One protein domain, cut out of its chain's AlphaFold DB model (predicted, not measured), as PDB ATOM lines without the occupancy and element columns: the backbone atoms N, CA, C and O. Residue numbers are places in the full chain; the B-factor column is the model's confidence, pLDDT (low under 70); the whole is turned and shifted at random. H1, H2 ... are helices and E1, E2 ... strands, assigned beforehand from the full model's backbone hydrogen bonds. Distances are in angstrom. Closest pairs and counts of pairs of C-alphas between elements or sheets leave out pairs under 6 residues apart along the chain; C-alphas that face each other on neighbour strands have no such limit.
ATOM      1  N   ALA A  12     -40.511 -29.026  29.593       96.44
ATOM      2  CA  ALA A  12     -39.746 -27.925  30.180       96.44
ATOM      3  C   ALA A  12     -39.375 -26.851  29.142       96.44
ATOM      4  O   ALA A  12     -39.546 -25.665  29.409       96.44
ATOM      5  N   GLY A  13     -38.924 -27.255  27.951       96.50
ATOM      6  CA  GLY A  13     -38.644 -26.339  26.841       96.50
ATOM      7  C   GLY A  13     -39.883 -25.568  26.398       96.50
ATOM      8  O   GLY A  13     -39.844 -24.344  26.321       96.50
ATOM      9  N   ARG A  14     -41.016 -26.256  26.219       97.19
ATOM     10  CA  ARG A  14     -42.296 -25.621  25.866       97.19
ATOM     11  C   ARG A  14     -42.785 -24.628  26.922       97.19
ATOM     12  O   ARG A  14     -43.244 -23.548  26.564       97.19
ATOM     13  N   VAL A  15     -42.654 -24.953  28.213       97.31
ATOM     14  CA  VAL A  15     -42.950 -23.999  29.299       97.31
ATOM     15  C   VAL A  15     -42.042 -22.780  29.209       97.31
ATOM     16  O   VAL A  15     -42.523 -21.656  29.310       97.31
ATOM     17  N   LEU A  16     -40.739 -22.986  29.017       96.62
ATOM     18  CA  LEU A  16     -39.786 -21.886  28.943       96.62
ATOM     19  C   LEU A  16     -40.080 -20.964  27.752       96.62
ATOM     20  O   LEU A  16     -40.122 -19.752  27.936       96.62
ATOM     21  N   LEU A  17     -40.369 -21.531  26.577       96.44
ATOM     22  CA  LEU A  17     -40.792 -20.782  25.390       96.44
ATOM     23  C   LEU A  17     -42.076 -19.983  25.644       96.44
ATOM     24  O   LEU A  17     -42.140 -18.805  25.307       96.44
ATOM     25  N   ALA A  18     -43.074 -20.586  26.297       96.81
ATOM     26  CA  ALA A  18     -44.318 -19.894  26.640       96.81
ATOM     27  C   ALA A  18     -44.087 -18.691  27.572       96.81
ATOM     28  O   ALA A  18     -44.804 -17.695  27.485       96.81
ATOM     29  N   LEU A  19     -43.091 -18.775  28.458       97.50
ATOM     30  CA  LEU A  19     -42.736 -17.712  29.399       97.50
ATOM     31  C   LEU A  19     -41.702 -16.714  28.846       97.50
ATOM     32  O   LEU A  19     -41.485 -15.673  29.465       97.50
ATOM     33  N   ALA A  20     -41.073 -17.004  27.702       95.56
ATOM     34  CA  ALA A  20     -39.991 -16.198  27.132       95.56
ATOM     35  C   ALA A  20     -40.435 -14.784  26.722       95.56
ATOM     36  O   ALA A  20     -39.613 -13.877  26.664       95.56
ATOM     37  N   GLY A  21     -41.740 -14.568  26.517       93.38
ATOM     38  CA  GLY A  21     -42.305 -13.233  26.306       93.38
ATOM     39  C   GLY A  21     -42.262 -12.329  27.546       93.38
ATOM     40  O   GLY A  21     -42.592 -11.155  27.448       93.38
ATOM     41  N   GLY A  22     -41.903 -12.852  28.724       94.56
ATOM     42  CA  GLY A  22     -41.764 -12.079  29.962       94.56
ATOM     43  C   GLY A  22     -43.072 -11.671  30.636       94.56
ATOM     44  O   GLY A  22     -43.046 -11.156  31.753       94.56
ATOM     45  N   TYR A  23     -44.219 -11.940  30.018       96.44
ATOM     46  CA  TYR A  23     -45.530 -11.697  30.610       96.44
ATOM     47  C   TYR A  23     -45.963 -12.850  31.528       96.44
ATOM     48  O   TYR A  23     -45.562 -13.997  31.317       96.44
ATOM     49  N   PRO A  24     -46.801 -12.583  32.544       97.19
ATOM     50  CA  PRO A  24     -47.388 -13.640  33.355       97.19
ATOM     51  C   PRO A  24     -48.309 -14.555  32.533       97.19
ATOM     52  O   PRO A  24     -49.223 -14.086  31.859       97.19
ATOM     53  N   VAL A  25     -48.113 -15.869  32.640       97.94
ATOM     54  CA  VAL A  25     -48.892 -16.899  31.944       97.94
ATOM     55  C   VAL A  25     -49.660 -17.752  32.961       97.94
ATOM     56  O   VAL A  25     -49.054 -18.336  33.868       97.94
ATOM     57  N   PRO A  26     -50.998 -17.849  32.859       96.69
ATOM     58  CA  PRO A  26     -51.796 -18.651  33.780       96.69
ATOM     59  C   PRO A  26     -51.621 -20.152  33.517       96.69
ATOM     60  O   PRO A  26     -51.433 -20.572  32.373       96.69
ATOM     61  N   THR A  27     -51.783 -20.983  34.555       96.06
ATOM     62  CA  THR A  27     -51.709 -22.454  34.432       96.06
ATOM     63  C   THR A  27     -52.598 -22.993  33.310       96.06
ATOM     64  O   THR A  27     -52.156 -23.850  32.557       96.06
ATOM     65  N   ALA A  28     -53.819 -22.469  33.150       95.50
ATOM     66  CA  ALA A  28     -54.745 -22.913  32.106       95.50
ATOM     67  C   ALA A  28     -54.153 -22.779  30.692       95.50
ATOM     68  O   ALA A  28     -54.319 -23.672  29.866       95.50
ATOM     69  N   LYS A  29     -53.402 -21.702  30.428       96.62
ATOM     70  CA  LYS A  29     -52.738 -21.501  29.135       96.62
ATOM     71  C   LYS A  29     -51.567 -22.465  28.947       96.62
ATOM     72  O   LYS A  29     -51.378 -22.977  27.852       96.62
ATOM     73  N   LEU A  30     -50.814 -22.750  30.011       96.81
ATOM     74  CA  LEU A  30     -49.745 -23.752  29.966       96.81
ATOM     75  C   LEU A  30     -50.295 -25.166  29.737       96.81
ATOM     76  O   LEU A  30     -49.719 -25.904  28.947       96.81
ATOM     77  N   ILE A  31     -51.428 -25.521  30.352       97.00
ATOM     78  CA  ILE A  31     -52.113 -26.799  30.101       97.00
ATOM     79  C   ILE A  31     -52.535 -26.896  28.633       97.00
ATOM     80  O   ILE A  31     -52.297 -27.920  28.015       97.00
ATOM     81  N   GLN A  32     -53.086 -25.831  28.041       96.44
ATOM     82  CA  GLN A  32     -53.427 -25.822  26.610       96.44
ATOM     83  C   GLN A  32     -52.208 -26.049  25.699       96.44
ATOM     84  O   GLN A  32     -52.349 -26.642  24.640       96.44
ATOM     85  N   ILE A  33     -51.018 -25.575  26.088       94.56
ATOM     86  CA  ILE A  33     -49.775 -25.726  25.306       94.56
ATOM     87  C   ILE A  33     -49.155 -27.122  25.479       94.56
ATOM     88  O   ILE A  33     -48.535 -27.657  24.558       94.56
ATOM     89  N   LEU A  34     -49.242 -27.686  26.685       94.81
ATOM     90  CA  LEU A  34     -48.594 -28.953  27.030       94.81
ATOM     91  C   LEU A  34     -49.505 -30.171  26.896       94.81
ATOM     92  O   LEU A  34     -48.984 -31.282  26.853       94.81
ATOM     93  N   GLU A  35     -50.820 -29.955  26.906       95.31
ATOM     94  CA  GLU A  35     -51.881 -30.966  27.030       95.31
ATOM     95  C   GLU A  35     -51.816 -31.780  28.338       95.31
ATOM     96  O   GLU A  35     -52.487 -32.795  28.494       95.31
ATOM     97  N   VAL A  36     -51.024 -31.320  29.313       94.75
ATOM     98  CA  VAL A  36     -50.839 -31.938  30.633       94.75
ATOM     99  C   VAL A  36     -50.592 -30.876  31.708       94.75
ATOM    100  O   VAL A  36     -50.343 -29.706  31.404       94.75
ATOM    101  N   ASP A  37     -50.614 -31.282  32.981       94.38
ATOM    102  CA  ASP A  37     -50.246 -30.406  34.099       94.38
ATOM    103  C   ASP A  37     -48.779 -29.915  33.964       94.38
ATOM    104  O   ASP A  37     -47.853 -30.730  33.902       94.38
ATOM    105  N   PRO A  38     -48.524 -28.589  33.953       95.81
ATOM    106  CA  PRO A  38     -47.183 -28.026  33.795       95.81
ATOM    107  C   PRO A  38     -46.305 -28.126  35.052       95.81
ATOM    108  O   PRO A  38     -45.140 -27.718  35.017       95.81
ATOM    109  N   ARG A  39     -46.829 -28.604  36.188       94.44
ATOM    110  CA  ARG A  39     -46.153 -28.584  37.493       94.44
ATOM    111  C   ARG A  39     -44.796 -29.274  37.460       94.44
ATOM    112  O   ARG A  39     -43.828 -28.695  37.950       94.44
ATOM    113  N   SER A  40     -44.709 -30.476  36.893       95.31
ATOM    114  CA  SER A  40     -43.453 -31.237  36.808       95.31
ATOM    115  C   SER A  40     -42.411 -30.504  35.955       95.31
ATOM    116  O   SER A  40     -41.261 -30.356  36.366       95.31
ATOM    117  N   ALA A  41     -42.827 -29.958  34.811       96.31
ATOM    118  CA  ALA A  41     -41.979 -29.178  33.915       96.31
ATOM    119  C   ALA A  41     -41.453 -27.897  34.586       96.31
ATOM    120  O   ALA A  41     -40.250 -27.633  34.555       96.31
ATOM    121  N   ILE A  42     -42.324 -27.141  35.264       96.75
ATOM    122  CA  ILE A  42     -41.940 -25.943  36.026       96.75
ATOM    123  C   ILE A  42     -40.981 -26.304  37.168       96.75
ATOM    124  O   ILE A  42     -39.992 -25.604  37.391       96.75
ATOM    125  N   GLN A  43     -41.250 -27.382  37.907       95.62
ATOM    126  CA  GLN A  43     -40.366 -27.836  38.984       95.62
ATOM    127  C   GLN A  43     -38.990 -28.238  38.450       95.62
ATOM    128  O   GLN A  43     -37.983 -27.827  39.025       95.62
ATOM    129  N   SER A  44     -38.948 -28.964  37.330       96.12
ATOM    130  CA  SER A  44     -37.706 -29.349  36.660       96.12
ATOM    131  C   SER A  44     -36.870 -28.118  36.303       96.12
ATOM    132  O   SER A  44     -35.740 -28.005  36.781       96.12
ATOM    133  N   LEU A  45     -37.456 -27.139  35.598       97.12
ATOM    134  CA  LEU A  45     -36.811 -25.863  35.242       97.12
ATOM    135  C   LEU A  45     -36.209 -25.140  36.456       97.12
ATOM    136  O   LEU A  45     -35.094 -24.624  36.392       97.12
ATOM    137  N   ARG A  46     -36.935 -25.126  37.577       96.81
ATOM    138  CA  ARG A  46     -36.548 -24.440  38.822       96.81
ATOM    139  C   ARG A  46     -35.526 -25.207  39.671       96.81
ATOM    140  O   ARG A  46     -35.145 -24.703  40.734       96.81
ATOM    141  N   SER A  47     -35.124 -26.403  39.249       95.69
ATOM    142  CA  SER A  47     -34.233 -27.311  39.979       95.69
ATOM    143  C   SER A  47     -32.819 -27.356  39.387       95.69
ATOM    144  O   SER A  47     -32.517 -26.697  38.391       95.69
ATOM    145  N   LYS A  48     -31.942 -28.172  39.992       94.19
ATOM    146  CA  LYS A  48     -30.571 -28.392  39.513       94.19
ATOM    147  C   LYS A  48     -30.528 -28.985  38.103       94.19
ATOM    148  O   LYS A  48     -29.702 -28.544  37.313       94.19
ATOM    149  N   SER A  49     -31.401 -29.943  37.785       91.75
ATOM    150  CA  SER A  49     -31.419 -30.593  36.466       91.75
ATOM    151  C   SER A  49     -31.902 -29.655  35.361       91.75
ATOM    152  O   SER A  49     -31.414 -29.736  34.242       91.75
ATOM    153  N   GLY A  50     -32.817 -28.732  35.671       92.75
ATOM    154  CA  GLY A  50     -33.309 -27.741  34.713       92.75
ATOM    155  C   GLY A  50     -32.453 -26.483  34.597       92.75
ATOM    156  O   GLY A  50     -32.687 -25.688  33.690       92.75
ATOM    157  N   GLY A  51     -31.457 -26.304  35.468       95.12
ATOM    158  CA  GLY A  51     -30.546 -25.162  35.436       95.12
ATOM    159  C   GLY A  51     -30.993 -23.951  36.260       95.12
ATOM    160  O   GLY A  51     -30.470 -22.867  36.034       95.12
ATOM    161  N   PHE A  52     -31.902 -24.107  37.222       97.25
ATOM    162  CA  PHE A  52     -32.313 -23.045  38.153       97.25
ATOM    163  C   PHE A  52     -32.967 -21.818  37.496       97.25
ATOM    164  O   PHE A  52     -32.681 -20.686  37.879       97.25
ATOM    165  N   TRP A  53     -33.876 -22.006  36.543       97.56
ATOM    166  CA  TRP A  53     -34.646 -20.890  35.984       97.56
ATOM    167  C   TRP A  53     -35.473 -20.184  37.068       97.56
ATOM    168  O   TRP A  53     -36.247 -20.821  37.795       97.56
ATOM    169  N   LEU A  54     -35.329 -18.860  37.175       97.94
ATOM    170  CA  LEU A  54     -36.068 -18.032  38.123       97.94
ATOM    171  C   LEU A  54     -37.461 -17.728  37.567       97.94
ATOM    172  O   LEU A  54     -37.687 -16.738  36.872       97.94
ATOM    173  N   ILE A  55     -38.398 -18.613  37.897       97.75
ATOM    174  CA  ILE A  55     -39.813 -18.509  37.537       97.75
ATOM    175  C   ILE A  55     -40.613 -18.243  38.813       97.75
ATOM    176  O   ILE A  55     -40.606 -19.064  39.739       97.75
ATOM    177  N   LYS A  56     -41.313 -17.108  38.858       95.69
ATOM    178  CA  LYS A  56     -42.167 -16.714  39.986       95.69
ATOM    179  C   LYS A  56     -43.606 -17.147  39.730       95.69
ATOM    180  O   LYS A  56     -44.094 -17.028  38.613       95.69
ATOM    181  N   ASN A  57     -44.287 -17.625  40.770       95.44
ATOM    182  CA  ASN A  57     -45.743 -17.768  40.763       95.44
ATOM    183  C   ASN A  57     -46.347 -16.557  41.482       95.44
ATOM    184  O   ASN A  57     -46.267 -16.476  42.707       95.44
ATOM    185  N   LEU A  58     -46.927 -15.628  40.725       95.25
ATOM    186  CA  LEU A  58     -47.476 -14.367  41.233       95.25
ATOM    187  C   LEU A  58     -48.754 -14.554  42.065       95.25
ATOM    188  O   LEU A  58     -49.125 -13.673  42.829       95.25
ATOM    189  N   ASN A  59     -49.416 -15.706  41.938       93.62
ATOM    190  CA  ASN A  59     -50.659 -16.032  42.639       93.62
ATOM    191  C   ASN A  59     -50.472 -17.213  43.605       93.62
ATOM    192  O   ASN A  59     -51.378 -18.031  43.772       93.62
ATOM    193  N   LYS A  60     -49.298 -17.318  44.246       84.44
ATOM    194  CA  LYS A  60     -48.964 -18.428  45.156       84.44
ATOM    195  C   LYS A  60     -50.053 -18.695  46.209       84.44
ATOM    196  O   LYS A  60     -50.328 -19.858  46.483       84.44
ATOM    197  N   ASP A  61     -50.713 -17.649  46.702       86.00
ATOM    198  CA  ASP A  61     -51.698 -17.740  47.791       86.00
ATOM    199  C   ASP A  61     -53.153 -17.893  47.310       86.00
ATOM    200  O   ASP A  61     -54.050 -18.150  48.103       86.00
ATOM    201  N   LYS A  62     -53.418 -17.757  46.003       84.12
ATOM    202  CA  LYS A  62     -54.786 -17.725  45.443       84.12
ATOM    203  C   LYS A  62     -55.237 -19.056  44.832       84.12
ATOM    204  O   LYS A  62     -56.219 -19.094  44.093       84.12
ATOM    205  N   GLY A  63     -54.482 -20.135  45.047       78.88
ATOM    206  CA  GLY A  63     -54.784 -21.485  44.547       78.88
ATOM    207  C   GLY A  63     -54.691 -21.676  43.023       78.88
ATOM    208  O   GLY A  63     -54.702 -22.808  42.549       78.88
ATOM    209  N   ARG A  64     -54.551 -20.600  42.237       85.25
ATOM    210  CA  ARG A  64     -54.391 -20.631  40.774       85.25
ATOM    211  C   ARG A  64     -52.999 -20.151  40.383       85.25
ATOM    212  O   ARG A  64     -52.608 -19.047  40.740       85.25
ATOM    213  N   GLY A  65     -52.256 -20.959  39.628       93.19
ATOM    214  CA  GLY A  65     -50.904 -20.602  39.195       93.19
ATOM    215  C   GLY A  65     -50.895 -19.500  38.132       93.19
ATOM    216  O   GLY A  65     -51.631 -19.567  37.145       93.19
ATOM    217  N   LEU A  66     -50.044 -18.495  38.339       96.75
ATOM    218  CA  LEU A  66     -49.743 -17.435  37.379       96.75
ATOM    219  C   LEU A  66     -48.225 -17.270  37.321       96.75
ATOM    220  O   LEU A  66     -47.629 -16.710  38.239       96.75
ATOM    221  N   TYR A  67     -47.602 -17.818  36.284       97.81
ATOM    222  CA  TYR A  67     -46.154 -17.979  36.215       97.81
ATOM    223  C   TYR A  67     -45.515 -16.911  35.344       97.81
ATOM    224  O   TYR A  67     -46.007 -16.626  34.260       97.81
ATOM    225  N   GLN A  68     -44.400 -16.350  35.792       97.94
ATOM    226  CA  GLN A  68     -43.646 -15.357  35.036       97.94
ATOM    227  C   GLN A  68     -42.152 -15.656  35.136       97.94
ATOM    228  O   GLN A  68     -41.644 -15.952  36.224       97.94
ATOM    229  N   LEU A  69     -41.454 -15.579  34.003       98.00
ATOM    230  CA  LEU A  69     -39.998 -15.647  33.970       98.00
ATOM    231  C   LEU A  69     -39.408 -14.322  34.468       98.00
ATOM    232  O   LEU A  69     -39.922 -13.251  34.150       98.00
ATOM    233  N   SER A  70     -38.340 -14.385  35.264       97.62
ATOM    234  CA  SER A  70     -37.654 -13.179  35.731       97.62
ATOM    235  C   SER A  70     -37.167 -12.321  34.552       97.62
ATOM    236  O   SER A  70     -36.521 -12.872  33.659       97.62
ATOM    237  N   PRO A  71     -37.364 -10.987  34.576       97.19
ATOM    238  CA  PRO A  71     -36.829 -10.081  33.556       97.19
ATOM    239  C   PRO A  71     -35.312 -10.177  33.373       97.19
ATOM    240  O   PRO A  71     -34.815  -9.938  32.280       97.19
ATOM    241  N   LEU A  72     -34.579 -10.585  34.413       96.94
ATOM    242  CA  LEU A  72     -33.131 -10.810  34.354       96.94
ATOM    243  C   LEU A  72     -32.724 -11.862  33.304       96.94
ATOM    244  O   LEU A  72     -31.656 -11.759  32.716       96.94
ATOM    245  N   HIS A  73     -33.586 -12.845  33.017       96.44
ATOM    246  CA  HIS A  73     -33.340 -13.827  31.952       96.44
ATOM    247  C   HIS A  73     -33.570 -13.261  30.542       96.44
ATOM    248  O   HIS A  73     -33.235 -13.914  29.559       96.44
ATOM    249  N   LEU A  74     -34.175 -12.075  30.433       95.75
ATOM    250  CA  LEU A  74     -34.657 -11.492  29.178       95.75
ATOM    251  C   LEU A  74     -33.805 -10.313  28.701       95.75
ATOM    252  O   LEU A  74     -34.033  -9.797  27.612       95.75
ATOM    253  N   THR A  75     -32.813  -9.881  29.483       95.31
ATOM    254  CA  THR A  75     -31.961  -8.734  29.128       95.31
ATOM    255  C   THR A  75     -30.939  -9.055  28.037       95.31
ATOM    256  O   THR A  75     -30.289  -8.150  27.519       95.31
ATOM    257  N   GLY A  76     -30.746 -10.342  27.723       91.88
ATOM    258  CA  GLY A  76     -29.698 -10.829  26.824       91.88
ATOM    259  C   GLY A  76     -28.287 -10.768  27.418       91.88
ATOM    260  O   GLY A  76     -27.334 -11.190  26.764       91.88
ATOM    261  N   LYS A  77     -28.124 -10.272  28.654       95.81
ATOM    262  CA  LYS A  77     -26.824 -10.170  29.321       95.81
ATOM    263  C   LYS A  77     -26.520 -11.459  30.092       95.81
ATOM    264  O   LYS A  77     -27.292 -11.830  30.977       95.81
ATOM    265  N   PRO A  78     -25.370 -12.115  29.849       94.69
ATOM    266  CA  PRO A  78     -25.014 -13.348  30.557       94.69
ATOM    267  C   PRO A  78     -24.916 -13.197  32.081       94.69
ATOM    268  O   PRO A  78     -25.229 -14.134  32.814       94.69
ATOM    269  N   LEU A  79     -24.488 -12.024  32.565       96.25
ATOM    270  CA  LEU A  79     -24.373 -11.748  34.000       96.25
ATOM    271  C   LEU A  79     -25.743 -11.701  34.689       96.25
ATOM    272  O   LEU A  79     -25.891 -12.294  35.755       96.25
ATOM    273  N   ASP A  80     -26.745 -11.093  34.055       97.56
ATOM    274  CA  ASP A  80     -28.106 -11.011  34.597       97.56
ATOM    275  C   ASP A  80     -28.762 -12.407  34.645       97.56
ATOM    276  O   ASP A  80     -29.376 -12.777  35.651       97.56
ATOM    277  N   ASP A  81     -28.573 -13.241  33.608       96.56
ATOM    278  CA  ASP A  81     -29.036 -14.642  33.619       96.56
ATOM    279  C   ASP A  81     -28.369 -15.439  34.751       96.56
ATOM    280  O   ASP A  81     -29.039 -16.164  35.496       96.56
ATOM    281  N   ALA A  82     -27.052 -15.283  34.920       96.00
ATOM    282  CA  ALA A  82     -26.301 -15.941  35.985       96.00
ATOM    283  C   ALA A  82     -26.758 -15.492  37.384       96.00
ATOM    284  O   ALA A  82     -26.869 -16.322  38.299       96.00
ATOM    285  N   GLU A  83     -27.062 -14.205  37.556       97.44
ATOM    286  CA  GLU A  83     -27.625 -13.662  38.788       97.44
ATOM    287  C   GLU A  83     -28.991 -14.290  39.085       97.44
ATOM    288  O   GLU A  83     -29.193 -14.843  40.170       97.44
ATOM    289  N   ALA A  84     -29.898 -14.313  38.108       97.50
ATOM    290  CA  ALA A  84     -31.220 -14.916  38.256       97.50
ATOM    291  C   ALA A  84     -31.146 -16.399  38.653       97.50
ATOM    292  O   ALA A  84     -31.842 -16.841  39.577       97.50
ATOM    293  N   ARG A  85     -30.243 -17.166  38.025       97.06
ATOM    294  CA  ARG A  85     -30.005 -18.576  38.386       97.06
ATOM    295  C   ARG A  85     -29.431 -18.724  39.791       97.06
ATOM    296  O   ARG A  85     -29.812 -19.643  40.521       97.06
ATOM    297  N   THR A  86     -28.555 -17.813  40.203       97.75
ATOM    298  CA  THR A  86     -27.998 -17.787  41.562       97.75
ATOM    299  C   THR A  86     -29.078 -17.497  42.602       97.75
ATOM    300  O   THR A  86     -29.146 -18.198  43.617       97.75
ATOM    301  N   ILE A  87     -29.959 -16.529  42.337       98.12
ATOM    302  CA  ILE A  87     -31.120 -16.222  43.182       98.12
ATOM    303  C   ILE A  87     -31.990 -17.472  43.331       98.12
ATOM    304  O   ILE A  87     -32.229 -17.920  44.455       98.12
ATOM    305  N   ARG A  88     -32.389 -18.109  42.222       97.62
ATOM    306  CA  ARG A  88     -33.241 -19.305  42.283       97.62
ATOM    307  C   ARG A  88     -32.574 -20.466  43.018       97.62
ATOM    308  O   ARG A  88     -33.243 -21.174  43.772       97.62
ATOM    309  N   LYS A  89     -31.269 -20.676  42.827       98.00
ATOM    310  CA  LYS A  89     -30.508 -21.708  43.549       98.00
ATOM    311  C   LYS A  89     -30.552 -21.480  45.063       98.00
ATOM    312  O   LYS A  89     -30.759 -22.440  45.807       98.00
ATOM    313  N   ARG A  90     -30.394 -20.232  45.517       98.19
ATOM    314  CA  ARG A  90     -30.512 -19.866  46.940       98.19
ATOM    315  C   ARG A  90     -31.927 -20.106  47.461       98.19
ATOM    316  O   ARG A  90     -32.083 -20.747  48.494       98.19
ATOM    317  N   GLU A  91     -32.948 -19.666  46.726       97.50
ATOM    318  CA  GLU A  91     -34.346 -19.914  47.097       97.50
ATOM    319  C   GLU A  91     -34.645 -21.411  47.229       97.50
ATOM    320  O   GLU A  91     -35.266 -21.823  48.202       97.50
ATOM    321  N   LEU A  92     -34.170 -22.241  46.291       96.62
ATOM    322  CA  LEU A  92     -34.363 -23.691  46.350       96.62
ATOM    323  C   LEU A  92     -33.721 -24.304  47.604       96.62
ATOM    324  O   LEU A  92     -34.318 -25.182  48.223       96.62
ATOM    325  N   ALA A  93     -32.530 -23.843  47.994       97.81
ATOM    326  CA  ALA A  93     -31.879 -24.300  49.218       97.81
ATOM    327  C   ALA A  93     -32.693 -23.917  50.468       97.81
ATOM    328  O   ALA A  93     -32.895 -24.750  51.353       97.81
ATOM    329  N   CYS A  94     -33.221 -22.690  50.516       97.75
ATOM    330  CA  CYS A  94     -34.109 -22.245  51.591       97.75
ATOM    331  C   CYS A  94     -35.416 -23.054  51.634       97.75
ATOM    332  O   CYS A  94     -35.810 -23.511  52.708       97.75
ATOM    333  N   ASP A  95     -36.059 -23.270  50.482       95.31
ATOM    334  CA  ASP A  95     -37.269 -24.085  50.341       95.31
ATOM    335  C   ASP A  95     -37.024 -25.506  50.879       95.31
ATOM    336  O   ASP A  95     -37.798 -26.006  51.697       95.31
TER     337      ASP A  95
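AT A GLANCE: This is residues 12 to 95 of the 132 residues of an uncharacterized protein of Oceanobacter sp (UniProt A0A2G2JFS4). A small two-stranded hairpin, E1 and E2, lies in the middle, with three short helices, H1, H2 and H3, grouped over one face. The long helix H4 stands off to the side, past the end where E1 begins and E2 ends, and touches no helix. The printed part has 84 residues, with four named helices and two named strands in the order H1 H2 H3 E1 E2 H4; the sheet is antiparallel and the class is mostly helix. The whole is compact, with a radius of gyration of the C-alphas of 12.2 A and spans of 33 by 27 by 23 A.

IN THESE COORDINATES: Find C-alpha 55 at (-39.813, -18.509, 37.537), where E1, residues 55 to 57, begins. E2 is residues 66 to 69, 10.5 A long. Look back to H1, residues 12 to 19, 10.7 A; H2, residues 27 to 34, 10.3 A; and H3, residues 39 to 45, 10.0 A. H4, residues 78 to 95, runs 25.6 A to C-alpha 95 at (-37.269, -24.085, 50.341).

HOW THE PARTS SIT: In the hairpin E1 and E2, N 56 and O 68 are within hydrogen-bond range at 2.9 A. Residues 25 to 26 pair antiparallel with residues 66 to 67 of E2. The closest C-alphas of H1 and E2, Leu 19 and Leu 69, are 5.7 A apart. H1 touches H3, about perpendicular at 87 degrees, closest at the C-alphas of Ala 12 and Ala 41, 4.5 A. H1 touches H2 at a steep tilt of 52 degrees, opposite ways, closest at the C-alphas of Val 15 and Leu 30, 6.8 A. H2 and H3 are apart; H4 and E1 are only just apart, at 8.1 A. In H1, H2, H3 and H4 every O i to N i+4 pair is within hydrogen-bond range.

THE WHOLE: The C-alphas of Glu 35 and Leu 79, the two farthest apart, are 34.3 A apart. The printed part has no cut and no long link. Its mean pLDDT is 95.5, and no printed residue is under 70.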